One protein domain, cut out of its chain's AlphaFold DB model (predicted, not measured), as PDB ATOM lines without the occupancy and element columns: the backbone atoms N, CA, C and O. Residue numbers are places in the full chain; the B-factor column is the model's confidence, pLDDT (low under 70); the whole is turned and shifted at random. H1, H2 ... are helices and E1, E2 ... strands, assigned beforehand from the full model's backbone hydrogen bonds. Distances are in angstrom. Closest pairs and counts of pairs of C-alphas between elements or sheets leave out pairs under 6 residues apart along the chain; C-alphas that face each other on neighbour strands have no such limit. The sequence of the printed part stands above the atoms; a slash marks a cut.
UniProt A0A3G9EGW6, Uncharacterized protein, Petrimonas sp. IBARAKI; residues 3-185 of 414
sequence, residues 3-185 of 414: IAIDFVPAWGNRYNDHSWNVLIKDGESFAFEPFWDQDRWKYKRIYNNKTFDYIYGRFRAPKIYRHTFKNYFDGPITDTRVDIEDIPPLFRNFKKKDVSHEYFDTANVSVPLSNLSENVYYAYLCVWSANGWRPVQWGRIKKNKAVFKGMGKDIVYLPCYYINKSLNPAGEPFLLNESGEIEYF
ATOM      1  N   ILE A   3     322.460 338.077 323.799       94.25
ATOM      2  CA  ILE A   3     321.956 339.338 323.246       94.25
ATOM      3  C   ILE A   3     323.081 340.368 323.301       94.25
ATOM      4  O   ILE A   3     323.804 340.449 324.297       94.25
ATOM      5  N   ALA A   4     323.228 341.144 322.235       96.00
ATOM      6  CA  ALA A   4     324.087 342.318 322.194       96.00
ATOM      7  C   ALA A   4     323.323 343.512 321.606       96.00
ATOM      8  O   ALA A   4     322.167 343.390 321.198       96.00
ATOM      9  N   ILE A   5     323.992 344.661 321.573       97.19
ATOM     10  CA  ILE A   5     323.491 345.881 320.945       97.19
ATOM     11  C   ILE A   5     324.417 346.208 319.780       97.19
ATOM     12  O   ILE A   5     325.628 346.362 319.980       97.19
ATOM     13  N   ASP A   6     323.832 346.326 318.595       98.06
ATOM     14  CA  ASP A   6     324.495 346.877 317.419       98.06
ATOM     15  C   ASP A   6     324.043 348.324 317.227       98.06
ATOM     16  O   ASP A   6     322.933 348.698 317.606       98.06
ATOM     17  N   PHE A   7     324.918 349.159 316.679       97.88
ATOM     18  CA  PHE A   7     324.633 350.563 316.447       97.88
ATOM     19  C   PHE A   7     325.351 351.100 315.214       97.88
ATOM     20  O   PHE A   7     326.453 350.675 314.854       97.88
ATOM     21  N   VAL A   8     324.731 352.096 314.596       97.56
ATOM     22  CA  VAL A   8     325.323 352.939 313.561       97.56
ATOM     23  C   VAL A   8     325.693 354.283 314.199       97.56
ATOM     24  O   VAL A   8     324.846 354.910 314.832       97.56
ATOM     25  N   PRO A   9     326.948 354.750 314.075       95.94
ATOM     26  CA  PRO A   9     327.397 355.985 314.733       95.94
ATOM     27  C   PRO A   9     326.838 357.258 314.081       95.94
ATOM     28  O   PRO A   9     326.804 358.323 314.694       95.94
ATOM     29  N   ALA A  10     326.472 357.162 312.806       95.25
ATOM     30  CA  ALA A  10     325.770 358.177 312.040       95.25
ATOM     31  C   ALA A  10     325.282 357.524 310.747       95.25
ATOM     32  O   ALA A  10     326.065 356.850 310.070       95.25
ATOM     33  N   TRP A  11     324.014 357.716 310.399       94.38
ATOM     34  CA  TRP A  11     323.513 357.287 309.099       94.38
ATOM     35  C   TRP A  11     324.119 358.121 307.970       94.38
ATOM     36  O   TRP A  11     324.231 359.343 308.057       94.38
ATOM     37  N   GLY A  12     324.460 357.438 306.886       93.62
ATOM     38  CA  GLY A  12     324.979 358.023 305.663       93.62
ATOM     39  C   GLY A  12     323.926 358.734 304.829       93.62
ATOM     40  O   GLY A  12     324.345 359.491 303.985       93.62
ATOM     41  N   ASN A  13     322.622 358.511 305.070       90.00
ATOM     42  CA  ASN A  13     321.494 359.160 304.376       90.00
ATOM     43  C   ASN A  13     320.369 359.674 305.315       90.00
ATOM     44  O   ASN A  13     319.288 360.070 304.870       90.00
ATOM     45  N   ARG A  14     320.598 359.663 306.639       86.69
ATOM     46  CA  ARG A  14     319.636 360.112 307.666       86.69
ATOM     47  C   ARG A  14     320.304 360.859 308.812       86.69
ATOM     48  O   ARG A  14     321.528 360.913 308.937       86.69
ATOM     49  N   TYR A  15     319.479 361.448 309.667       80.50
ATOM     50  CA  TYR A  15     319.936 362.087 310.895       80.50
ATOM     51  C   TYR A  15     320.327 361.063 311.949       80.50
ATOM     52  O   TYR A  15     319.734 359.990 312.033       80.50
ATOM     53  N   ASN A  16     321.264 361.482 312.798       81.62
ATOM     54  CA  ASN A  16     321.619 360.828 314.051       81.62
ATOM     55  C   ASN A  16     322.248 359.432 313.913       81.62
ATOM     56  O   ASN A  16     322.458 358.890 312.825       81.62
ATOM     57  N   ASP A  17     322.645 358.924 315.071       91.31
ATOM     58  CA  ASP A  17     322.973 357.531 315.324       91.31
ATOM     59  C   ASP A  17     321.688 356.728 315.573       91.31
ATOM     60  O   ASP A  17     320.583 357.267 315.677       91.31
ATOM     61  N   HIS A  18     321.830 355.408 315.620       93.94
ATOM     62  CA  HIS A  18     320.763 354.516 316.051       93.94
ATOM     63  C   HIS A  18     321.357 353.219 316.596       93.94
ATOM     64  O   HIS A  18     322.426 352.798 316.154       93.94
ATOM     65  N   SER A  19     320.657 352.573 317.524       95.50
ATOM     66  CA  SER A  19     321.040 351.283 318.096       95.50
ATOM     67  C   SER A  19     319.852 350.335 318.146       95.50
ATOM     68  O   SER A  19     318.739 350.777 318.418       95.50
ATOM     69  N   TRP A  20     320.101 349.046 317.959       95.81
ATOM     70  CA  TRP A  20     319.087 347.994 317.978       95.81
ATOM     71  C   TRP A  20     319.626 346.725 318.642       95.81
ATOM     72  O   TRP A  20     320.825 346.581 318.904       95.81
ATOM     73  N   ASN A  21     318.721 345.793 318.929       96.31
ATOM     74  CA  ASN A  21     319.069 344.542 319.584       96.31
ATOM     75  C   ASN A  21     319.525 343.505 318.558       96.31
ATOM     76  O   ASN A  21     319.038 343.448 317.427       96.31
ATOM     77  N   VAL A  22     320.451 342.641 318.961       97.00
ATOM     78  CA  VAL A  22     320.891 341.523 318.130       97.00
ATOM     79  C   VAL A  22     320.978 340.246 318.947       97.00
ATOM     80  O   VAL A  22     321.636 340.182 319.987       97.00
ATOM     81  N   LEU A  23     320.300 339.211 318.464       96.50
ATOM     82  CA  LEU A  23     320.415 337.859 318.979       96.50
ATOM     83  C   LEU A  23     321.598 337.172 318.306       96.50
ATOM     84  O   LEU A  23     321.650 337.090 317.083       96.50
ATOM     85  N   ILE A  24     322.533 336.661 319.101       95.50
ATOM     86  CA  ILE A  24     323.670 335.871 318.634       95.50
ATOM     87  C   ILE A  24     323.415 334.411 318.987       95.50
ATOM     88  O   ILE A  24     323.390 334.023 320.168       95.50
ATOM     89  N   LYS A  25     323.230 333.592 317.956       95.56
ATOM     90  CA  LYS A  25     322.959 332.162 318.070       95.56
ATOM     91  C   LYS A  25     323.826 331.423 317.057       95.56
ATOM     92  O   LYS A  25     323.843 331.784 315.892       95.56
ATOM     93  N   ASP A  26     324.584 330.440 317.536       94.44
ATOM     94  CA  ASP A  26     325.426 329.563 316.709       94.44
ATOM     95  C   ASP A  26     326.421 330.309 315.796       94.44
ATOM     96  O   ASP A  26     326.750 329.875 314.701       94.44
ATOM     97  N   GLY A  27     326.927 331.455 316.271       89.31
ATOM     98  CA  GLY A  27     327.859 332.312 315.527       89.31
ATOM     99  C   GLY A  27     327.187 333.286 314.555       89.31
ATOM    100  O   GLY A  27     327.847 334.206 314.079       89.31
ATOM    101  N   GLU A  28     325.883 333.150 314.330       94.44
ATOM    102  CA  GLU A  28     325.091 334.040 313.489       94.44
ATOM    103  C   GLU A  28     324.389 335.120 314.311       94.44
ATOM    104  O   GLU A  28     324.046 334.936 315.484       94.44
ATOM    105  N   SER A  29     324.177 336.271 313.677       95.94
ATOM    106  CA  SER A  29     323.480 337.410 314.261       95.94
ATOM    107  C   SER A  29     322.112 337.621 313.618       95.94
ATOM    108  O   SER A  29     321.965 337.581 312.397       95.94
ATOM    109  N   PHE A  30     321.117 337.915 314.447       96.00
ATOM    110  CA  PHE A  30     319.739 338.181 314.049       96.00
ATOM    111  C   PHE A  30     319.316 339.511 314.670       96.00
ATOM    112  O   PHE A  30     319.072 339.595 315.875       96.00
ATOM    113  N   ALA A  31     319.324 340.569 313.860       96.44
ATOM    114  CA  ALA A  31     318.976 341.917 314.296       96.44
ATOM    115  C   ALA A  31     317.460 342.052 314.461       96.44
ATOM    116  O   ALA A  31     316.709 341.599 313.593       96.44
ATOM    117  N   PHE A  32     317.021 342.689 315.545       95.19
ATOM    118  CA  PHE A  32     315.607 342.888 315.818       95.19
ATOM    119  C   PHE A  32     315.310 344.147 316.637       95.19
ATOM    120  O   PHE A  32     316.168 344.643 317.371       95.19
ATOM    121  N   GLU A  33     314.059 344.602 316.555       89.69
ATOM    122  CA  GLU A  33     313.503 345.627 317.440       89.69
ATOM    123  C   GLU A  33     312.264 345.098 318.178       89.69
ATOM    124  O   GLU A  33     311.263 344.764 317.536       89.69
ATOM    125  N   PRO A  34     312.306 344.962 319.518       85.06
ATOM    126  CA  PRO A  34     311.223 344.350 320.282       85.06
ATOM    127  C   PRO A  34     309.902 345.130 320.339       85.06
ATOM    128  O   PRO A  34     308.881 344.485 320.599       85.06
ATOM    129  N   PHE A  35     309.882 346.453 320.140       82.88
ATOM    130  CA  PHE A  35     308.713 347.264 320.515       82.88
ATOM    131  C   PHE A  35     307.973 347.931 319.354       82.88
ATOM    132  O   PHE A  35     306.743 347.958 319.375       82.88
ATOM    133  N   TRP A  36     308.681 348.467 318.359       76.06
ATOM    134  CA  TRP A  36     308.090 349.453 317.442       76.06
ATOM    135  C   TRP A  36     307.495 348.882 316.150       76.06
ATOM    136  O   TRP A  36     306.627 349.518 315.557       76.06
ATOM    137  N   ASP A  37     307.912 347.687 315.725       81.94
ATOM    138  CA  ASP A  37     307.522 347.118 314.430       81.94
ATOM    139  C   ASP A  37     306.696 345.831 314.541       81.94
ATOM    140  O   ASP A  37     306.885 345.009 315.443       81.94
ATOM    141  N   GLN A  38     305.816 345.619 313.552       84.94
ATOM    142  CA  GLN A  38     305.138 344.333 313.356       84.94
ATOM    143  C   GLN A  38     306.126 343.248 312.900       84.94
ATOM    144  O   GLN A  38     306.196 342.183 313.511       84.94
ATOM    145  N   ASP A  39     306.937 343.533 311.872       89.88
ATOM    146  CA  ASP A  39     308.070 342.681 311.493       89.88
ATOM    147  C   ASP A  39     309.310 343.084 312.297       89.88
ATOM    148  O   ASP A  39     310.123 343.908 311.876       89.88
ATOM    149  N   ARG A  40     309.446 342.481 313.478       91.44
ATOM    150  CA  ARG A  40     310.534 342.772 314.420       91.44
ATOM    151  C   ARG A  40     311.907 342.335 313.928       91.44
ATOM    152  O   ARG A  40     312.891 342.801 314.479       91.44
ATOM    153  N   TRP A  41     311.998 341.470 312.918       93.69
ATOM    154  CA  TRP A  41     313.253 340.845 312.475       93.69
ATOM    155  C   TRP A  41     313.779 341.412 311.150       93.69
ATOM    156  O   TRP A  41     314.808 340.969 310.637       93.69
ATOM    157  N   LYS A  42     313.112 342.429 310.592       92.62
ATOM    158  CA  LYS A  42     313.468 343.030 309.296       92.62
ATOM    159  C   LYS A  42     314.830 343.719 309.247       92.62
ATOM    160  O   LYS A  42     315.301 344.037 308.163       92.62
ATOM    161  N   TYR A  43     315.475 343.972 310.380       93.56
ATOM    162  CA  TYR A  43     316.578 344.927 310.500       93.56
ATOM    163  C   TYR A  43     317.819 344.568 309.680       93.56
ATOM    164  O   TYR A  43     318.426 345.449 309.079       93.56
ATOM    165  N   LYS A  44     318.146 343.278 309.529       93.94
ATOM    166  CA  LYS A  44     319.200 342.863 308.587       93.94
ATOM    167  C   LYS A  44     318.821 343.069 307.122       93.94
ATOM    168  O   LYS A  44     319.692 343.353 306.311       93.94
ATOM    169  N   ARG A  45     317.535 342.937 306.785       93.50
ATOM    170  CA  ARG A  45     317.023 343.209 305.439       93.50
ATOM    171  C   ARG A  45     317.092 344.705 305.156       93.50
ATOM    172  O   ARG A  45     317.675 345.088 304.159       93.50
ATOM    173  N   ILE A  46     316.579 345.554 306.043       93.06
ATOM    174  CA  ILE A  46     316.481 346.995 305.767       93.06
ATOM    175  C   ILE A  46     317.805 347.755 305.957       93.06
ATOM    176  O   ILE A  46     317.984 348.794 305.330       93.06
ATOM    177  N   TYR A  47     318.752 347.250 306.760       95.38
ATOM    178  CA  TYR A  47     320.065 347.881 306.993       95.38
ATOM    179  C   TYR A  47     321.190 347.306 306.119       95.38
ATOM    180  O   TYR A  47     322.362 347.419 306.464       95.38
ATOM    181  N   ASN A  48     320.848 346.701 304.981       95.19
ATOM    182  CA  ASN A  48     321.812 346.088 304.062       95.19
ATOM    183  C   ASN A  48     322.385 347.042 302.994       95.19
ATOM    184  O   ASN A  48     323.068 346.586 302.077       95.19
ATOM    185  N   ASN A  49     322.070 348.340 303.067       95.69
ATOM    186  CA  ASN A  49     322.413 349.376 302.083       95.69
ATOM    187  C   ASN A  49     321.930 349.125 300.640       95.69
ATOM    188  O   ASN A  49     322.349 349.840 299.738       95.69
ATOM    189  N   LYS A  50     321.049 348.149 300.402       92.00
ATOM    190  CA  LYS A  50     320.539 347.802 299.065       92.00
ATOM    191  C   LYS A  50     319.039 348.024 298.946       92.00
ATOM    192  O   LYS A  50     318.568 348.542 297.945       92.00
ATOM    193  N   THR A  51     318.287 347.649 299.976       90.50
ATOM    194  CA  THR A  51     316.822 347.740 299.964       90.50
ATOM    195  C   THR A  51     316.317 349.000 300.666       90.50
ATOM    196  O   THR A  51     317.094 349.787 301.218       90.50
ATOM    197  N   PHE A  52     314.997 349.173 300.669       88.56
ATOM    198  CA  PHE A  52     314.299 350.194 301.434       88.56
ATOM    199  C   PHE A  52     313.258 349.555 302.359       88.56
ATOM    200  O   PHE A  52     312.771 348.451 302.113       88.56
ATOM    201  N   ASP A  53     312.942 350.245 303.452       88.81
ATOM    202  CA  ASP A  53     311.764 349.961 304.264       88.81
ATOM    203  C   ASP A  53     310.577 350.764 303.727       88.81
ATOM    204  O   ASP A  53     310.723 351.932 303.380       88.81
ATOM    205  N   TYR A  54     309.401 350.153 303.682       80.38
ATOM    206  CA  TYR A  54     308.207 350.782 303.124       80.38
ATOM    207  C   TYR A  54     307.764 352.048 303.891       80.38
ATOM    208  O   TYR A  54     307.258 352.986 303.286       80.38
ATOM    209  N   ILE A  55     307.989 352.105 305.207       81.62
ATOM    210  CA  ILE A  55     307.618 353.254 306.045       81.62
ATOM    211  C   ILE A  55     308.784 354.233 306.115       81.62
ATOM    212  O   ILE A  55     308.631 355.438 305.929       81.62
ATOM    213  N   TYR A  56     309.971 353.709 306.411       83.56
ATOM    214  CA  TYR A  56     311.103 354.551 306.758       83.56
ATOM    215  C   TYR A  56     311.975 354.900 305.558       83.56
ATOM    216  O   TYR A  56     312.636 355.936 305.606       83.56
ATOM    217  N   GLY A  57     312.006 354.096 304.494       87.62
ATOM    218  CA  GLY A  57     312.797 354.304 303.272       87.62
ATOM    219  C   GLY A  57     314.147 353.605 303.266       87.62
ATOM    220  O   GLY A  57     314.405 352.698 304.059       87.62
ATOM    221  N   ARG A  58     315.050 354.052 302.389       90.06
ATOM    222  CA  ARG A  58     316.428 353.539 302.300       90.06
ATOM    223  C   ARG A  58     317.216 353.805 303.571       90.06
ATOM    224  O   ARG A  58     317.204 354.913 304.102       90.06
ATOM    225  N   PHE A  59     317.964 352.822 304.044       92.88
ATOM    226  CA  PHE A  59     318.993 353.032 305.061       92.88
ATOM    227  C   PHE A  59     320.363 352.857 304.422       92.88
ATOM    228  O   PHE A  59     320.570 351.925 303.642       92.88
ATOM    229  N   ARG A  60     321.283 353.767 304.744       95.19
ATOM    230  CA  ARG A  60     322.678 353.717 304.313       95.19
ATOM    231  C   ARG A  60     323.583 353.840 305.524       95.19
ATOM    232  O   ARG A  60     323.824 354.933 306.025       95.19
ATOM    233  N   ALA A  61     324.035 352.711 306.055       97.50
ATOM    234  CA  ALA A  61     324.976 352.673 307.164       97.50
ATOM    235  C   ALA A  61     326.413 352.715 306.626       97.50
ATOM    236  O   ALA A  61     326.794 351.834 305.854       97.50
ATOM    237  N   PRO A  62     327.250 353.679 307.043       98.00
ATOM    238  CA  PRO A  62     328.653 353.679 306.654       98.00
ATOM    239  C   PRO A  62     329.446 352.604 307.391       98.00
ATOM    240  O   PRO A  62     330.378 352.038 306.827       98.00
ATOM    241  N   LYS A  63     329.072 352.344 308.652       98.31
ATOM    242  CA  LYS A  63     329.640 351.353 309.568       98.31
ATOM    243  C   LYS A  63     328.567 350.901 310.551       98.31
ATOM    244  O   LYS A  63     327.744 351.716 310.964       98.31
ATOM    245  N   ILE A  64     328.640 349.649 310.985       98.50
ATOM    246  CA  ILE A  64     327.866 349.136 312.119       98.50
ATOM    247  C   ILE A  64     328.840 348.554 313.135       98.50
ATOM    248  O   ILE A  64     329.715 347.754 312.794       98.50
ATOM    249  N   TYR A  65     328.688 348.965 314.387       98.31
ATOM    250  CA  TYR A  65     329.495 348.506 315.507       98.31
ATOM    251  C   TYR A  65     328.628 347.751 316.512       98.31
ATOM    252  O   TYR A  65     327.495 348.130 316.773       98.31
ATOM    253  N   ARG A  66     329.187 346.709 317.118       97.81
ATOM    254  CA  ARG A  66     328.595 345.953 318.222       97.81
ATOM    255  C   ARG A  66     329.227 346.379 319.532       97.81
ATOM    256  O   ARG A  66     330.456 346.397 319.624       97.81
ATOM    257  N   HIS A  67     328.425 346.651 320.555       97.00
ATOM    258  CA  HIS A  67     328.925 346.793 321.921       97.00
ATOM    259  C   HIS A  67     329.416 345.450 322.465       97.00
ATOM    260  O   HIS A  67     328.752 344.423 322.320       97.00
ATOM    261  N   THR A  68     330.586 345.447 323.107       93.88
ATOM    262  CA  THR A  68     331.210 344.218 323.613       93.88
ATOM    263  C   THR A  68     331.804 344.403 325.001       93.88
ATOM    264  O   THR A  68     332.436 345.413 325.288       93.88
ATOM    265  N   PHE A  69     331.717 343.377 325.850       91.62
ATOM    266  CA  PHE A  69     332.447 343.373 327.126       91.62
ATOM    267  C   PHE A  69     333.960 343.173 326.942       91.62
ATOM    268  O   PHE A  69     334.749 343.719 327.719       91.62
ATOM    269  N   LYS A  70     334.362 342.449 325.885       93.38
ATOM    270  CA  LYS A  70     335.761 342.295 325.458       93.38
ATOM    271  C   LYS A  70     336.329 343.633 324.972       93.38
ATOM    272  O   LYS A  70     335.637 344.389 324.294       93.38
ATOM    273  N   ASN A  71     337.599 343.879 325.289       94.12
ATOM    274  CA  ASN A  71     338.347 345.032 324.796       94.12
ATOM    275  C   ASN A  71     338.965 344.720 323.424       94.12
ATOM    276  O   ASN A  71     339.594 343.674 323.249       94.12
ATOM    277  N   TYR A  72     338.811 345.644 322.481       92.81
ATOM    278  CA  TYR A  72     339.408 345.629 321.149       92.81
ATOM    279  C   TYR A  72     340.302 346.865 321.003       92.81
ATOM    280  O   TYR A  72     339.836 347.948 320.651       92.81
ATOM    281  N   PHE A  73     341.583 346.702 321.330       89.62
ATOM    282  CA  PHE A  73     342.591 347.752 321.195       89.62
ATOM    283  C   PHE A  73     343.122 347.768 319.757       89.62
ATOM    284  O   PHE A  73     343.854 346.863 319.367       89.62
ATOM    285  N   ASP A  74     342.727 348.767 318.971       90.75
ATOM    286  CA  ASP A  74     343.229 349.003 317.612       90.75
ATOM    287  C   ASP A  74     343.090 350.489 317.247       90.75
ATOM    288  O   ASP A  74     342.259 351.213 317.802       90.75
ATOM    289  N   GLY A  75     343.888 350.933 316.281       92.94
ATOM    290  CA  GLY A  75     343.806 352.262 315.701       92.94
ATOM    291  C   GLY A  75     344.403 353.362 316.574       92.94
ATOM    292  O   GLY A  75     345.309 353.096 317.371       92.94
ATOM    293  N   PRO A  76     343.921 354.610 316.427       95.62
ATOM    294  CA  PRO A  76     344.577 355.782 317.005       95.62
ATOM    295  C   PRO A  76     344.685 355.724 318.533       95.62
ATOM    296  O   PRO A  76     345.653 356.225 319.083       95.62
ATOM    297  N   ILE A  77     343.759 355.045 319.224       94.94
ATOM    298  CA  ILE A  77     343.766 354.931 320.695       94.94
ATOM    299  C   ILE A  77     344.940 354.108 321.244       94.94
ATOM    300  O   ILE A  77     345.233 354.162 322.433       94.94
ATOM    301  N   THR A  78     345.603 353.327 320.388       94.50
ATOM    302  CA  THR A  78     346.785 352.530 320.751       94.50
ATOM    303  C   THR A  78     348.103 353.214 320.387       94.50
ATOM    304  O   THR A  78     349.171 352.694 320.702       94.50
ATOM    305  N   ASP A  79     348.046 354.366 319.716       94.94
ATOM    306  CA  ASP A  79     349.216 355.069 319.205       94.94
ATOM    307  C   ASP A  79     349.629 356.188 320.165       94.94
ATOM    308  O   ASP A  79     349.008 357.245 320.207       94.94
ATOM    309  N   THR A  80     350.712 355.977 320.916       94.06
ATOM    310  CA  THR A  80     351.194 356.922 321.943       94.06
ATOM    311  C   THR A  80     351.656 358.272 321.390       94.06
ATOM    312  O   THR A  80     351.998 359.161 322.162       94.06
ATOM    313  N   ARG A  81     351.719 358.425 320.063       94.19
ATOM    314  CA  ARG A  81     352.077 359.679 319.384       94.19
ATOM    315  C   ARG A  81     350.868 360.580 319.131       94.19
ATOM    316  O   ARG A  81     351.052 361.694 318.656       94.19
ATOM    317  N   VAL A  82     349.655 360.086 319.379       92.94
ATOM    318  CA  VAL A  82     348.399 360.813 319.180       92.94
ATOM    319  C   VAL A  82     347.842 361.187 320.548       92.94
ATOM    320  O   VAL A  82     347.670 360.318 321.401       92.94
ATOM    321  N   ASP A  83     347.548 362.470 320.763       91.81
ATOM    322  CA  ASP A  83     346.836 362.900 321.966       91.81
ATOM    323  C   ASP A  83     345.423 362.292 321.963       91.81
ATOM    324  O   ASP A  83     344.724 362.329 320.949       91.81
ATOM    325  N   ILE A  84     344.984 361.741 323.095       92.94
ATOM    326  CA  ILE A  84     343.636 361.181 323.249       92.94
ATOM    327  C   ILE A  84     342.543 362.209 322.931       92.94
ATOM    328  O   ILE A  84     341.477 361.850 322.420       92.94
ATOM    329  N   GLU A  85     342.810 363.488 323.193       92.31
ATOM    330  CA  GLU A  85     341.904 364.583 322.881       92.31
ATOM    331  C   GLU A  85     341.779 364.840 321.374       92.31
ATOM    332  O   GLU A  85     340.720 365.288 320.931       92.31
ATOM    333  N   ASP A  86     342.778 364.435 320.587       92.88
ATOM    334  CA  ASP A  86     342.798 364.463 319.120       92.88
ATOM    335  C   ASP A  86     342.372 363.119 318.490       92.88
ATOM    336  O   ASP A  86     342.582 362.836 317.305       92.88
ATOM    337  N   ILE A  87     341.641 362.312 319.258       95.94
ATOM    338  CA  ILE A  87     340.918 361.138 318.767       95.94
ATOM    339  C   ILE A  87     339.415 361.421 318.856       95.94
ATOM    340  O   ILE A  87     338.936 361.771 319.934       95.94
ATOM    341  N   PRO A  88     338.611 361.241 317.793       95.94
ATOM    342  CA  PRO A  88     337.160 361.372 317.886       95.94
ATOM    343  C   PRO A  88     336.556 360.432 318.946       95.94
ATOM    344  O   PRO A  88     336.985 359.276 319.039       95.94
ATOM    345  N   PRO A  89     335.515 360.855 319.697       94.69
ATOM    346  CA  PRO A  89     334.938 360.072 320.797       94.69
ATOM    347  C   PRO A  89     334.567 358.631 320.431       94.69
ATOM    348  O   PRO A  89     334.818 357.711 321.211       94.69
ATOM    349  N   LEU A  90     334.054 358.415 319.212       95.50
ATOM    350  CA  LEU A  90     333.744 357.082 318.696       95.50
ATOM    351  C   LEU A  90     334.943 356.135 318.825       95.50
ATOM    352  O   LEU A  90     334.760 354.987 319.215       95.50
ATOM    353  N   PHE A  91     336.164 356.595 318.542       96.81
ATOM    354  CA  PHE A  91     337.376 355.769 318.508       96.81
ATOM    355  C   PHE A  91     338.148 355.720 319.827       96.81
ATOM    356  O   PHE A  91     339.034 354.881 319.955       96.81
ATOM    357  N   ARG A  92     337.756 356.510 320.836       95.25
ATOM    358  CA  ARG A  92     338.250 356.357 322.217       95.25
ATOM    359  C   ARG A  92     337.665 355.113 322.898       95.25
ATOM    360  O   ARG A  92     338.293 354.515 323.766       95.25
ATOM    361  N   ASN A  93     336.466 354.692 322.488       93.56
ATOM    362  CA  ASN A  93     335.797 353.514 323.037       93.56
ATOM    363  C   ASN A  93     336.348 352.202 322.436       93.56
ATOM    364  O   ASN A  93     336.012 351.850 321.307       93.56
ATOM    365  N   PHE A  94     337.128 351.434 323.194       93.00
ATOM    366  CA  PHE A  94     337.648 350.117 322.785       93.00
ATOM    367  C   PHE A  94     336.709 348.937 323.117       93.00
ATOM    368  O   PHE A  94     337.048 347.783 322.866       93.00
ATOM    369  N   LYS A  95     335.516 349.184 323.674       95.31
ATOM    370  CA  LYS A  95     334.485 348.168 323.967       95.31
ATOM    371  C   LYS A  95     333.458 348.052 322.837       95.31
ATOM    372  O   LYS A  95     332.245 347.994 323.059       95.31
ATOM    373  N   LYS A  96     333.961 348.060 321.603       95.75
ATOM    374  CA  LYS A  96     333.157 347.892 320.394       95.75
ATOM    375  C   LYS A  96     333.903 347.084 319.337       95.75
ATOM    376  O   LYS A  96     335.126 347.166 319.247       95.75
ATOM    377  N   LYS A  97     333.157 346.362 318.506       95.75
ATOM    378  CA  LYS A  97     333.666 345.614 317.347       95.75
ATOM    379  C   LYS A  97     332.930 346.067 316.091       95.75
ATOM    380  O   LYS A  97     331.720 346.219 316.125       95.75
ATOM    381  N   ASP A  98     333.640 346.242 314.986       97.62
ATOM    382  CA  ASP A  98     333.020 346.441 313.674       97.62
ATOM    383  C   ASP A  98     332.363 345.144 313.171       97.62
ATOM    384  O   ASP A  98     333.011 344.098 313.070       97.62
ATOM    385  N   VAL A  99     331.068 345.220 312.872       97.81
ATOM    386  CA  VAL A  99     330.231 344.113 312.388       97.81
ATOM    387  C   VAL A  99     329.519 344.475 311.082       97.81
ATOM    388  O   VAL A  99     328.550 343.827 310.710       97.81
ATOM    389  N   SER A 100     330.010 345.485 310.354       98.50
ATOM    390  CA  SER A 100     329.393 345.978 309.107       98.50
ATOM    391  C   SER A 100     329.128 344.858 308.085       98.50
ATOM    392  O   SER A 100     328.051 344.786 307.501       98.50
ATOM    393  N   HIS A 101     330.075 343.923 307.949       97.56
ATOM    394  CA  HIS A 101     329.976 342.753 307.067       97.56
ATOM    395  C   HIS A 101     328.839 341.778 307.421       97.56
ATOM    396  O   HIS A 101     328.468 340.955 306.592       97.56
ATOM    397  N   GLU A 102     328.282 341.837 308.636       97.50
ATOM    398  CA  GLU A 102     327.128 341.017 309.033       97.50
ATOM    399  C   GLU A 102     325.799 341.563 308.466       97.50
ATOM    400  O   GLU A 102     324.772 340.884 308.580       97.50
ATOM    401  N   TYR A 103     325.817 342.773 307.886       97.75
ATOM    402  CA  TYR A 103     324.649 343.496 307.371       97.75
ATOM    403  C   TYR A 103     324.754 343.811 305.876       97.75
ATOM    404  O   TYR A 103     323.762 343.673 305.164       97.75
ATOM    405  N   PHE A 104     325.924 344.235 305.390       97.31
ATOM    406  CA  PHE A 104     326.100 344.662 304.000       97.31
ATOM    407  C   PHE A 104     327.498 344.385 303.445       97.31
ATOM    408  O   PHE A 104     328.478 344.264 304.182       97.31
ATOM    409  N   ASP A 105     327.585 344.352 302.113       96.50
ATOM    410  CA  ASP A 105     328.855 344.259 301.398       96.50
ATOM    411  C   ASP A 105     329.665 345.538 301.590       96.50
ATOM    412  O   ASP A 105     329.210 346.646 301.292       96.50
ATOM    413  N   THR A 106     330.896 345.379 302.056       97.56
ATOM    414  CA  THR A 106     331.769 346.507 302.372       97.56
ATOM    415  C   THR A 106     332.843 346.723 301.309       97.56
ATOM    416  O   THR A 106     333.300 345.762 300.694       97.56
ATOM    417  N   ALA A 107     333.324 347.959 301.159       97.88
ATOM    418  CA  ALA A 107     334.483 348.292 300.330       97.88
ATOM    419  C   ALA A 107     335.613 348.924 301.158       97.88
ATOM    420  O   ALA A 107     335.377 349.689 302.093       97.88
ATOM    421  N   ASN A 108     336.863 348.619 300.813       97.88
ATOM    422  CA  ASN A 108     338.010 349.358 301.337       97.88
ATOM    423  C   ASN A 108     338.266 350.555 300.429       97.88
ATOM    424  O   ASN A 108     338.394 350.386 299.219       97.88
ATOM    425  N   VAL A 109     338.386 351.742 301.010       96.62
ATOM    426  CA  VAL A 109     338.517 352.985 300.247       96.62
ATOM    427  C   VAL A 109     339.884 353.587 300.520       96.62
ATOM    428  O   VAL A 109     340.249 353.797 301.675       96.62
ATOM    429  N   SER A 110     340.648 353.850 299.463       96.94
ATOM    430  CA  SER A 110     341.941 354.529 299.543       96.94
ATOM    431  C   SER A 110     341.801 355.929 298.972       96.94
ATOM    432  O   SER A 110     341.606 356.071 297.769       96.94
ATOM    433  N   VAL A 111     341.977 356.952 299.804       96.56
ATOM    434  CA  VAL A 111     341.819 358.349 299.380       96.56
ATOM    435  C   VAL A 111     343.140 359.112 299.478       96.56
ATOM    436  O   VAL A 111     343.911 358.875 300.419       96.56
ATOM    437  N   PRO A 112     343.431 360.008 298.518       95.81
ATOM    438  CA  PRO A 112     344.483 361.000 298.680       95.81
ATOM    439  C   PRO A 112     344.085 362.016 299.750       95.81
ATOM    440  O   PRO A 112     342.905 362.313 299.933       95.81
ATOM    441  N   LEU A 113     345.085 362.531 300.453       95.69
ATOM    442  CA  LEU A 113     344.935 363.566 301.460       95.69
ATOM    443  C   LEU A 113     345.761 364.794 301.070       95.69
ATOM    444  O   LEU A 113     346.867 364.669 300.536       95.69
ATOM    445  N   SER A 114     345.232 365.963 301.396       92.62
ATOM    446  CA  SER A 114     345.830 367.279 301.176       92.62
ATOM    447  C   SER A 114     346.165 367.937 302.515       92.62
ATOM    448  O   SER A 114     345.688 367.497 303.563       92.62
ATOM    449  N   ASN A 115     346.982 368.997 302.490       85.38
ATOM    450  CA  ASN A 115     347.266 369.856 303.651       85.38
ATOM    451  C   ASN A 115     347.696 369.081 304.912       85.38
ATOM    452  O   ASN A 115     347.222 369.351 306.013       85.38
ATOM    453  N   LEU A 116     348.551 368.067 304.743       85.81
ATOM    454  CA  LEU A 116     349.021 367.250 305.856       85.81
ATOM    455  C   LEU A 116     349.954 368.070 306.756       85.81
ATOM    456  O   LEU A 116     351.049 368.441 306.337       85.81
ATOM    457  N   SER A 117     349.528 368.311 307.993       82.75
ATOM    458  CA  SER A 117     350.367 368.919 309.026       82.75
ATOM    459  C   SER A 117     351.366 367.919 309.612       82.75
ATOM    460  O   SER A 117     351.149 366.702 309.592       82.75
ATOM    461  N   GLU A 118     352.446 368.437 310.196       82.19
ATOM    462  CA  GLU A 118     353.357 367.633 311.013       82.19
ATOM    463  C   GLU A 118     352.605 366.974 312.182       82.19
ATOM    464  O   GLU A 118     351.645 367.524 312.716       82.19
ATOM    465  N   ASN A 119     353.046 365.777 312.581       85.56
ATOM    466  CA  ASN A 119     352.476 364.995 313.690       85.56
ATOM    467  C   ASN A 119     351.025 364.508 313.509       85.56
ATOM    468  O   ASN A 119     350.403 364.057 314.469       85.56
ATOM    469  N   VAL A 120     350.498 364.500 312.281       92.62
ATOM    470  CA  VAL A 120     349.197 363.888 311.969       92.62
ATOM    471  C   VAL A 120     349.397 362.479 311.404       92.62
ATOM    472  O   VAL A 120     349.957 362.288 310.325       92.62
ATOM    473  N   TYR A 121     348.925 361.463 312.135       94.94
ATOM    474  CA  TYR A 121     349.160 360.046 311.801       94.94
ATOM    475  C   TYR A 121     347.923 359.301 311.282       94.94
ATOM    476  O   TYR A 121     348.054 358.242 310.657       94.94
ATOM    477  N   TYR A 122     346.730 359.844 311.531       96.94
ATOM    478  CA  TYR A 122     345.448 359.244 311.167       96.94
ATOM    479  C   TYR A 122     344.550 360.280 310.499       96.94
ATOM    480  O   TYR A 122     344.531 361.446 310.885       96.94
ATOM    481  N   ALA A 123     343.788 359.819 309.515       97.62
ATOM    482  CA  ALA A 123     342.649 360.538 308.970       97.62
ATOM    483  C   ALA A 123     341.363 359.812 309.373       97.62
ATOM    484  O   ALA A 123     341.372 358.618 309.699       97.62
ATOM    485  N   TYR A 124     340.253 360.532 309.323       98.19
ATOM    486  CA  TYR A 124     338.932 360.054 309.695       98.19
ATOM    487  C   TYR A 124     337.972 360.273 308.538       98.19
ATOM    488  O   TYR A 124     337.883 361.370 307.999       98.19
ATOM    489  N   LEU A 125     337.253 359.227 308.155       98.38
ATOM    490  CA  LEU A 125     336.229 359.320 307.131       98.38
ATOM    491  C   LEU A 125     334.912 359.688 307.798       98.38
ATOM    492  O   LEU A 125     334.502 359.031 308.763       98.38
ATOM    493  N   CYS A 126     334.280 360.746 307.300       98.19
ATOM    494  CA  CYS A 126     333.080 361.324 307.880       98.19
ATOM    495  C   CYS A 126     331.875 361.185 306.952       98.19
ATOM    496  O   CYS A 126     332.035 361.216 305.737       98.19
ATOM    497  N   VAL A 127     330.676 361.116 307.532       97.31
ATOM    498  CA  VAL A 127     329.395 361.294 306.822       97.31
ATOM    499  C   VAL A 127     328.691 362.549 307.320       97.31
ATOM    500  O   VAL A 127     328.948 363.003 308.439       97.31
ATOM    501  N   TRP A 128     327.800 363.118 306.513       93.31
ATOM    502  CA  TRP A 128     327.027 364.286 306.922       93.31
ATOM    503  C   TRP A 128     325.846 363.896 307.815       93.31
ATOM    504  O   TRP A 128     325.049 363.012 307.498       93.31
ATOM    505  N   SER A 129     325.724 364.581 308.950       86.94
ATOM    506  CA  SER A 129     324.615 364.446 309.894       86.94
ATOM    507  C   SER A 129     323.999 365.819 310.197       86.94
ATOM    508  O   SER A 129     324.449 366.836 309.673       86.94
ATOM    509  N   ALA A 130     322.982 365.876 311.065       77.56
ATOM    510  CA  ALA A 130     322.228 367.107 311.367       77.56
ATOM    511  C   ALA A 130     323.126 368.299 311.761       77.56
ATOM    512  O   ALA A 130     322.850 369.440 311.402       77.56
ATOM    513  N   ASN A 131     324.225 368.009 312.464       76.88
ATOM    514  CA  ASN A 131     325.151 369.005 313.005       76.88
ATOM    515  C   ASN A 131     326.497 369.032 312.256       76.88
ATOM    516  O   ASN A 131     327.502 369.452 312.825       76.88
ATOM    517  N   GLY A 132     326.531 368.561 311.004       89.50
ATOM    518  CA  GLY A 132     327.728 368.545 310.157       89.50
ATOM    519  C   GLY A 132     328.397 367.175 310.037       89.50
ATOM    520  O   GLY A 132     327.794 366.134 310.316       89.50
ATOM    521  N   TRP A 133     329.653 367.183 309.586       94.69
ATOM    522  CA  TRP A 133     330.450 365.981 309.337       94.69
ATOM    523  C   TRP A 133     330.746 365.207 310.630       94.69
ATOM    524  O   TRP A 133     331.263 365.768 311.595       94.69
ATOM    525  N   ARG A 134     330.443 363.905 310.643       95.75
ATOM    526  CA  ARG A 134     330.672 362.999 311.779       95.75
ATOM    527  C   ARG A 134     331.638 361.869 311.414       95.75
ATOM    528  O   ARG A 134     331.351 361.153 310.454       95.75
ATOM    529  N   PRO A 135     332.719 361.646 312.183       97.38
ATOM    530  CA  PRO A 135     333.654 360.547 311.960       97.38
ATOM    531  C   PRO A 135     332.990 359.188 312.163       97.38
ATOM    532  O   PRO A 135     332.373 358.944 313.200       97.38
ATOM    533  N   VAL A 136     333.164 358.285 311.199       97.88
ATOM    534  CA  VAL A 136     332.585 356.932 311.237       97.88
ATOM    535  C   VAL A 136     333.624 355.833 311.077       97.88
ATOM    536  O   VAL A 136     333.429 354.742 311.614       97.88
ATOM    537  N   GLN A 137     334.759 356.125 310.434       98.19
ATOM    538  CA  GLN A 137     335.912 355.226 310.368       98.19
ATOM    539  C   GLN A 137     337.239 355.996 310.429       98.19
ATOM    540  O   GLN A 137     337.292 357.167 310.064       98.19
ATOM    541  N   TRP A 138     338.319 355.343 310.864       97.88
ATOM    542  CA  TRP A 138     339.684 355.882 310.807       97.88
ATOM    543  C   TRP A 138     340.558 355.119 309.802       97.88
ATOM    544  O   TRP A 138     340.285 353.971 309.448       97.88
ATOM    545  N   GLY A 139     341.631 355.765 309.353       97.50
ATOM    546  CA  GLY A 139     342.643 355.182 308.479       97.50
ATOM    547  C   GLY A 139     344.021 355.747 308.809       97.50
ATOM    548  O   GLY A 139     344.181 356.954 308.987       97.50
ATOM    549  N   ARG A 140     345.032 354.879 308.905       96.00
ATOM    550  CA  ARG A 140     346.418 355.315 309.129       96.00
ATOM    551  C   ARG A 140     346.972 355.960 307.863       96.00
ATOM    552  O   ARG A 140     346.856 355.387 306.778       96.00
ATOM    553  N   ILE A 141     347.626 357.104 308.025       95.88
ATOM    554  CA  ILE A 141     348.213 357.855 306.921       95.88
ATOM    555  C   ILE A 141     349.536 357.206 306.507       95.88
ATOM    556  O   ILE A 141     350.410 356.929 307.334       95.88
ATOM    557  N   LYS A 142     349.683 356.949 305.207       93.50
ATOM    558  CA  LYS A 142     350.926 356.501 304.570       93.50
ATOM    559  C   LYS A 142     351.075 357.215 303.230       93.50
ATOM    560  O   LYS A 142     350.205 357.076 302.377       93.50
ATOM    561  N   LYS A 143     352.182 357.937 303.027       88.81
ATOM    562  CA  LYS A 143     352.490 358.650 301.766       88.81
ATOM    563  C   LYS A 143     351.309 359.512 301.268       88.81
ATOM    564  O   LYS A 143     350.863 359.346 300.136       88.81
ATOM    565  N   ASN A 144     350.773 360.374 302.139       90.62
ATOM    566  CA  ASN A 144     349.623 361.261 301.874       90.62
ATOM    567  C   ASN A 144     348.338 360.542 301.430       90.62
ATOM    568  O   ASN A 144     347.493 361.123 300.760       90.62
ATOM    569  N   LYS A 145     348.179 359.265 301.787       95.50
ATOM    570  CA  LYS A 145     346.950 358.501 301.569       95.50
ATOM    571  C   LYS A 145     346.491 357.862 302.867       95.50
ATOM    572  O   LYS A 145     347.321 357.457 303.685       95.50
ATOM    573  N   ALA A 146     345.183 357.713 303.022       96.94
ATOM    574  CA  ALA A 146     344.589 356.881 304.062       96.94
ATOM    575  C   ALA A 146     343.720 355.796 303.430       96.94
ATOM    576  O   ALA A 146     343.032 356.031 302.437       96.94
ATOM    577  N   VAL A 147     343.763 354.604 304.028       97.44
ATOM    578  CA  VAL A 147     342.887 353.488 303.664       97.44
ATOM    579  C   VAL A 147     341.877 353.277 304.781       97.44
ATOM    580  O   VAL A 147     342.260 352.962 305.911       97.44
ATOM    581  N   PHE A 148     340.599 353.420 304.450       98.12
ATOM    582  CA  PHE A 148     339.467 353.190 305.336       98.12
ATOM    583  C   PHE A 148     338.870 351.821 305.046       98.12
ATOM    584  O   PHE A 148     338.494 351.521 303.912       98.12
ATOM    585  N   LYS A 149     338.820 350.962 306.067       97.69
ATOM    586  CA  LYS A 149     338.417 349.566 305.890       97.69
ATOM    587  C   LYS A 149     336.920 349.354 306.088       97.69
ATOM    588  O   LYS A 149     336.335 349.853 307.056       97.69
ATOM    589  N   GLY A 150     336.346 348.518 305.230       97.88
ATOM    590  CA  GLY A 150     335.001 347.976 305.386       97.88
ATOM    591  C   GLY A 150     333.889 349.032 305.367       97.88
ATOM    592  O   GLY A 150     333.011 348.990 306.224       97.88
ATOM    593  N   MET A 151     333.950 349.993 304.451       98.62
ATOM    594  CA  MET A 151     332.975 351.078 304.322       98.62
ATOM    595  C   MET A 151     331.694 350.627 303.620       98.62
ATOM    596  O   MET A 151     331.748 349.847 302.668       98.62
ATOM    597  N   GLY A 152     330.554 351.145 304.079       98.38
ATOM    598  CA  GLY A 152     329.269 351.011 303.397       98.38
ATOM    599  C   GLY A 152     329.210 351.853 302.124       98.38
ATOM    600  O   GLY A 152     329.753 352.956 302.081       98.38
ATOM    601  N   LYS A 153     328.558 351.308 301.099       97.81
ATOM    602  CA  LYS A 153     328.380 351.912 299.772       97.81
ATOM    603  C   LYS A 153     327.108 352.757 299.685       97.81
ATOM    604  O   LYS A 153     326.265 352.669 300.580       97.81
ATOM    605  N   ASP A 154     326.988 353.503 298.590       96.94
ATOM    606  CA  ASP A 154     325.911 354.453 298.286       96.94
ATOM    607  C   ASP A 154     325.808 355.577 299.333       96.94
ATOM    608  O   ASP A 154     324.760 355.834 299.928       96.94
ATOM    609  N   ILE A 155     326.968 356.166 299.661       97.56
ATOM    610  CA  ILE A 155     327.137 357.163 300.730       97.56
ATOM    611  C   ILE A 155     328.150 358.226 300.302       97.56
ATOM    612  O   ILE A 155     329.219 357.907 299.773       97.56
ATOM    613  N   VAL A 156     327.844 359.488 300.612       98.12
ATOM    614  CA  VAL A 156     328.792 360.600 300.494       98.12
ATOM    615  C   VAL A 156     329.689 360.671 301.727       98.12
ATOM    616  O   VAL A 156     329.217 360.755 302.865       98.12
ATOM    617  N   TYR A 157     330.996 360.685 301.488       98.56
ATOM    618  CA  TYR A 157     332.023 360.769 302.514       98.56
ATOM    619  C   TYR A 157     332.905 362.004 302.346       98.56
ATOM    620  O   TYR A 157     333.155 362.450 301.230       98.56
ATOM    621  N   LEU A 158     333.452 362.497 303.459       98.12
ATOM    622  CA  LEU A 158     334.524 363.495 303.481       98.12
ATOM    623  C   LEU A 158     335.686 362.984 304.351       98.12
ATOM    624  O   LEU A 158     335.459 362.666 305.526       98.12
ATOM    625  N   PRO A 159     336.924 362.885 303.831       98.00
ATOM    626  CA  PRO A 159     338.085 362.632 304.670       98.00
ATOM    627  C   PRO A 159     338.439 363.895 305.461       98.00
ATOM    628  O   PRO A 159     338.543 364.982 304.899       98.00
ATOM    629  N   CYS A 160     338.672 363.743 306.761       97.38
ATOM    630  CA  CYS A 160     339.022 364.827 307.671       97.38
ATOM    631  C   CYS A 160     340.216 364.459 308.558       97.38
ATOM    632  O   CYS A 160     340.420 363.296 308.915       97.38
ATOM    633  N   TYR A 161     340.953 365.472 308.995       96.62
ATOM    634  CA  TYR A 161     341.811 365.401 310.169       96.62
ATOM    635  C   TYR A 161     341.013 365.788 311.416       96.62
ATOM    636  O   TYR A 161     340.045 366.546 311.334       96.62
ATOM    637  N   TYR A 162     341.438 365.283 312.572       95.38
ATOM    638  CA  TYR A 162     340.928 365.706 313.872       95.38
ATOM    639  C   TYR A 162     342.101 366.287 314.657       95.38
ATOM    640  O   TYR A 162     342.976 365.541 315.084       95.38
ATOM    641  N   ILE A 163     342.176 367.616 314.718       91.75
ATOM    642  CA  ILE A 163     343.318 368.368 315.254       91.75
ATOM    643  C   ILE A 163     342.760 369.425 316.196       91.75
ATOM    644  O   ILE A 163     341.813 370.127 315.827       91.75
ATOM    645  N   ASN A 164     343.334 369.552 317.392       89.88
ATOM    646  CA  ASN A 164     342.852 370.452 318.437       89.88
ATOM    647  C   ASN A 164     341.345 370.269 318.682       89.88
ATOM    648  O   ASN A 164     340.575 371.236 318.697       89.88
ATOM    649  N   LYS A 165     340.909 369.006 318.800       89.06
ATOM    650  CA  LYS A 165     339.500 368.613 319.013       89.06
ATOM    651  C   LYS A 165     338.527 369.037 317.896       89.06
ATOM    652  O   LYS A 165     337.309 368.951 318.075       89.06
ATOM    653  N   SER A 166     339.041 369.477 316.745       91.81
ATOM    654  CA  SER A 166     338.261 370.038 315.637       91.81
ATOM    655  C   SER A 166     338.430 369.229 314.352       91.81
ATOM    656  O   SER A 166     339.524 368.764 314.030       91.81
ATOM    657  N   LEU A 167     337.335 369.071 313.601       94.12
ATOM    658  CA  LEU A 167     337.346 368.411 312.295       94.12
ATOM    659  C   LEU A 167     337.741 369.393 311.201       94.12
ATOM    660  O   LEU A 167     337.067 370.400 311.001       94.12
ATOM    661  N   ASN A 168     338.787 369.047 310.461       94.31
ATOM    662  CA  ASN A 168     339.285 369.833 309.341       94.31
ATOM    663  C   ASN A 168     339.263 368.964 308.077       94.31
ATOM    664  O   ASN A 168     339.796 367.853 308.134       94.31
ATOM    665  N   PRO A 169     338.673 369.413 306.954       95.56
ATOM    666  CA  PRO A 169     338.722 368.670 305.698       95.56
ATOM    667  C   PRO A 169     340.165 368.329 305.307       95.56
ATOM    668  O   PRO A 169     341.047 369.184 305.321       95.56
ATOM    669  N   ALA A 170     340.398 367.064 304.974       95.75
ATOM    670  CA  ALA A 170     341.699 366.521 304.588       95.75
ATOM    671  C   ALA A 170     341.765 366.175 303.094       95.75
ATOM    672  O   ALA A 170     342.750 365.606 302.640       95.75
ATOM    673  N   GLY A 171     340.720 366.481 302.332       94.44
ATOM    674  CA  GLY A 171     340.592 366.205 300.906       94.44
ATOM    675  C   GLY A 171     339.184 366.543 300.428       94.44
ATOM    676  O   GLY A 171     338.395 367.119 301.179       94.44
ATOM    677  N   GLU A 172     338.870 366.162 299.194       95.31
ATOM    678  CA  GLU A 172     337.550 366.401 298.608       95.31
ATOM    679  C   GLU A 172     336.511 365.375 299.078       95.31
ATOM    680  O   GLU A 172     336.855 364.202 299.293       95.31
ATOM    681  N   PRO A 173     335.236 365.779 299.222       97.50
ATOM    682  CA  PRO A 173     334.154 364.840 299.417       97.50
ATOM    683  C   PRO A 173     333.938 364.005 298.155       97.50
ATOM    684  O   PRO A 173     334.215 364.438 297.035       97.50
ATOM    685  N   PHE A 174     333.422 362.799 298.344       98.19
ATOM    686  CA  PHE A 174     333.158 361.864 297.258       98.19
ATOM    687  C   PHE A 174     331.958 360.977 297.573       98.19
ATOM    688  O   PHE A 174     331.683 360.673 298.736       98.19
ATOM    689  N   LEU A 175     331.265 360.526 296.532       98.44
ATOM    690  CA  LEU A 175     330.295 359.442 296.613       98.44
ATOM    691  C   LEU A 175     331.050 358.118 296.472       98.44
ATOM    692  O   LEU A 175     331.741 357.894 295.482       98.44
ATOM    693  N   LEU A 176     330.927 357.235 297.462       98.38
ATOM    694  CA  LEU A 176     331.226 355.821 297.257       98.38
ATOM    695  C   LEU A 176     329.951 355.186 296.712       98.38
ATOM    696  O   LEU A 176     329.026 354.943 297.487       98.38
ATOM    697  N   ASN A 177     329.874 354.986 295.402       96.88
ATOM    698  CA  ASN A 177     328.638 354.576 294.736       96.88
ATOM    699  C   ASN A 177     328.254 353.115 295.061       96.88
ATOM    700  O   ASN A 177     328.961 352.405 295.784       96.88
ATOM    701  N   GLU A 178     327.128 352.645 294.522       94.62
ATOM    702  CA  GLU A 178     326.614 351.286 294.749       94.62
ATOM    703  C   GLU A 178     327.584 350.170 294.301       94.62
ATOM    704  O   GLU A 178     327.645 349.108 294.936       94.62
ATOM    705  N   SER A 179     328.394 350.399 293.256       96.06
ATOM    706  CA  SER A 179     329.416 349.438 292.806       96.06
ATOM    707  C   SER A 179     330.611 349.392 293.773       96.06
ATOM    708  O   SER A 179     331.229 348.338 293.962       96.06
ATOM    709  N   GLY A 180     330.847 350.470 294.523       96.25
ATOM    710  CA  GLY A 180     331.979 350.645 295.434       96.25
ATOM    711  C   GLY A 180     333.124 351.439 294.807       96.25
ATOM    712  O   GLY A 180     334.248 351.382 295.308       96.25
ATOM    713  N   GLU A 181     332.845 352.155 293.722       97.69
ATOM    714  CA  GLU A 181     333.754 353.080 293.060       97.69
ATOM    715  C   GLU A 181     333.609 354.489 293.650       97.69
ATOM    716  O   GLU A 181     332.575 354.861 294.208       97.69
ATOM    717  N   ILE A 182     334.692 355.259 293.565       98.00
ATOM    718  CA  ILE A 182     334.744 356.637 294.057       98.00
ATOM    719  C   ILE A 182     334.348 357.574 292.920       98.00
ATOM    720  O   ILE A 182     335.013 357.606 291.885       98.00
ATOM    721  N   GLU A 183     333.333 358.395 293.160       97.62
ATOM    722  CA  GLU A 183     332.933 359.498 292.293       97.62
ATOM    723  C   GLU A 183     333.164 360.829 293.013       97.62
ATOM    724  O   GLU A 183     332.609 361.080 294.085       97.62
ATOM    725  N   TYR A 184     333.985 361.692 292.419       96.56
ATOM    726  CA  TYR A 184     334.204 363.046 292.919       96.56
ATOM    727  C   TYR A 184     333.182 364.023 292.333       96.56
ATOM    728  O   TYR A 184     332.649 363.820 291.239       96.56
ATOM    729  N   PHE A 185     332.935 365.098 293.075       96.19
ATOM    730  CA  PHE A 185     332.027 366.168 292.672       96.19
ATOM    731  C   PHE A 185     332.775 367.272 291.929       96.19
ATOM    732  O   PHE A 185     333.961 367.500 292.170       96.19
TER     733      PHE A 185
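What this domain is: This is residues 3 to 185 of the 414 residues of an uncharacterized protein of Petrimonas sp. IBARAKI (UniProt A0A3G9EGW6). Two lobes sit side by side along the longest axis: a small, loosely closed barrel of E6, E9, E8, E7 and E10, with E11, E12 and E13 added beyond E10, and a strongly twisted sheet of five strands. The stretch between E4 and E5, with short helices H2 and H3, reaches from that sheet to the barrel's side. The printed part has 183 residues, in the order E1 E2 E3 H1 E4 H2 H3 E5 to E13; the class is mostly strand, with 88 residues, under half, in named elements. Both sheets are antiparallel, the smaller in the order E3 - E2 - E1 - E4 - E5. The whole is compact, with a radius of gyration of the C-alphas of 16.5 A and spans of 53 by 38 by 28 A.

How they stand to each other: Start in the branched sheet at E10, residues 155 to 163. On one side of it look for E7, residues 122 to 129, with N 124 and O 160 within hydrogen-bond range at 2.8 A; on the other side are E11, residues 166 to 169, with N 161 and O 168 at 2.8 A, and E12, residues 174 to 176, with N 157 and O 174 at 2.8 A. E13, residues 182 to 184, is E12's other neighbour, with N 175 and O 183 at 2.8 A. E8, residues 132 to 142, bends by 72 degrees at residue 136; it pairs with E7, N 125 and O 137 at 2.8 A, then with E9, residues 145 to 151, N 142 and O 145 at 2.9 A. Edge strand E6, residues 107 to 112, is E9's neighbour, with N 148 and O 109 at 2.8 A; the closest C-alphas of E6 and E10, Val 111 and Pro 159, are 7.8 A apart. E7 E8 E9 is a meander, each strand the antiparallel neighbour of the one before; E6 E7 E8 E9 and E7 E8 E9 E10 are Greek keys, four strands in a row, three a meander, the first the antiparallel neighbour of the fourth. In the second sheet, the meander E1, residues 3 to 8, E2, residues 18 to 25, and E3, residues 28 to 32, has N 6 and O 20 at 3.0 A and N 30 and O 23 at 2.8 A. E4, residues 65 to 67, is the neighbour of E1, N 7 and O 65 at 2.8 A, and of E5, residues 96 to 98, N 66 and O 97 at 2.8 A. Among the hairpins are E1 and E2, E2 and E3, E7 and E8, E8 and E9, E10 and E11, and E12 and E13. H1, residues 43 to 46, only grazes this sheet; H2, residues 75 to 78, and H3, residues 89 to 92, only graze the branched one and touch, with the C-alphas of Ile 77 and Arg 92 closest at 5.9 A. The helices are too short for an O i to N i+4 pair; the one O i to N i+3 pair is within range in H2 and H3, not in H1.

Where its parts are: Find C-alpha 3 at (321.956, 339.338, 323.246), where E1 begins its 17.0 A; E2 is 22.6 A long. E8, 26.7 A, begins at C-alpha 132, (327.728, 368.545, 310.157); E10 is 24.5 A long and E7 21.5 A. E13 ends at C-alpha 184, (334.204, 363.046, 292.919).

The domain as a whole: The C-alphas farthest apart, of Gln 38 and Glu 118, are 53.6 A apart. The printed part has no cut. The one long link is H1 to E4, residues 47 to 64, in which residues 52 to 53 pair antiparallel with 57 to 58. The mean pLDDT of the printed part is 93.9, and no printed residue is under 70.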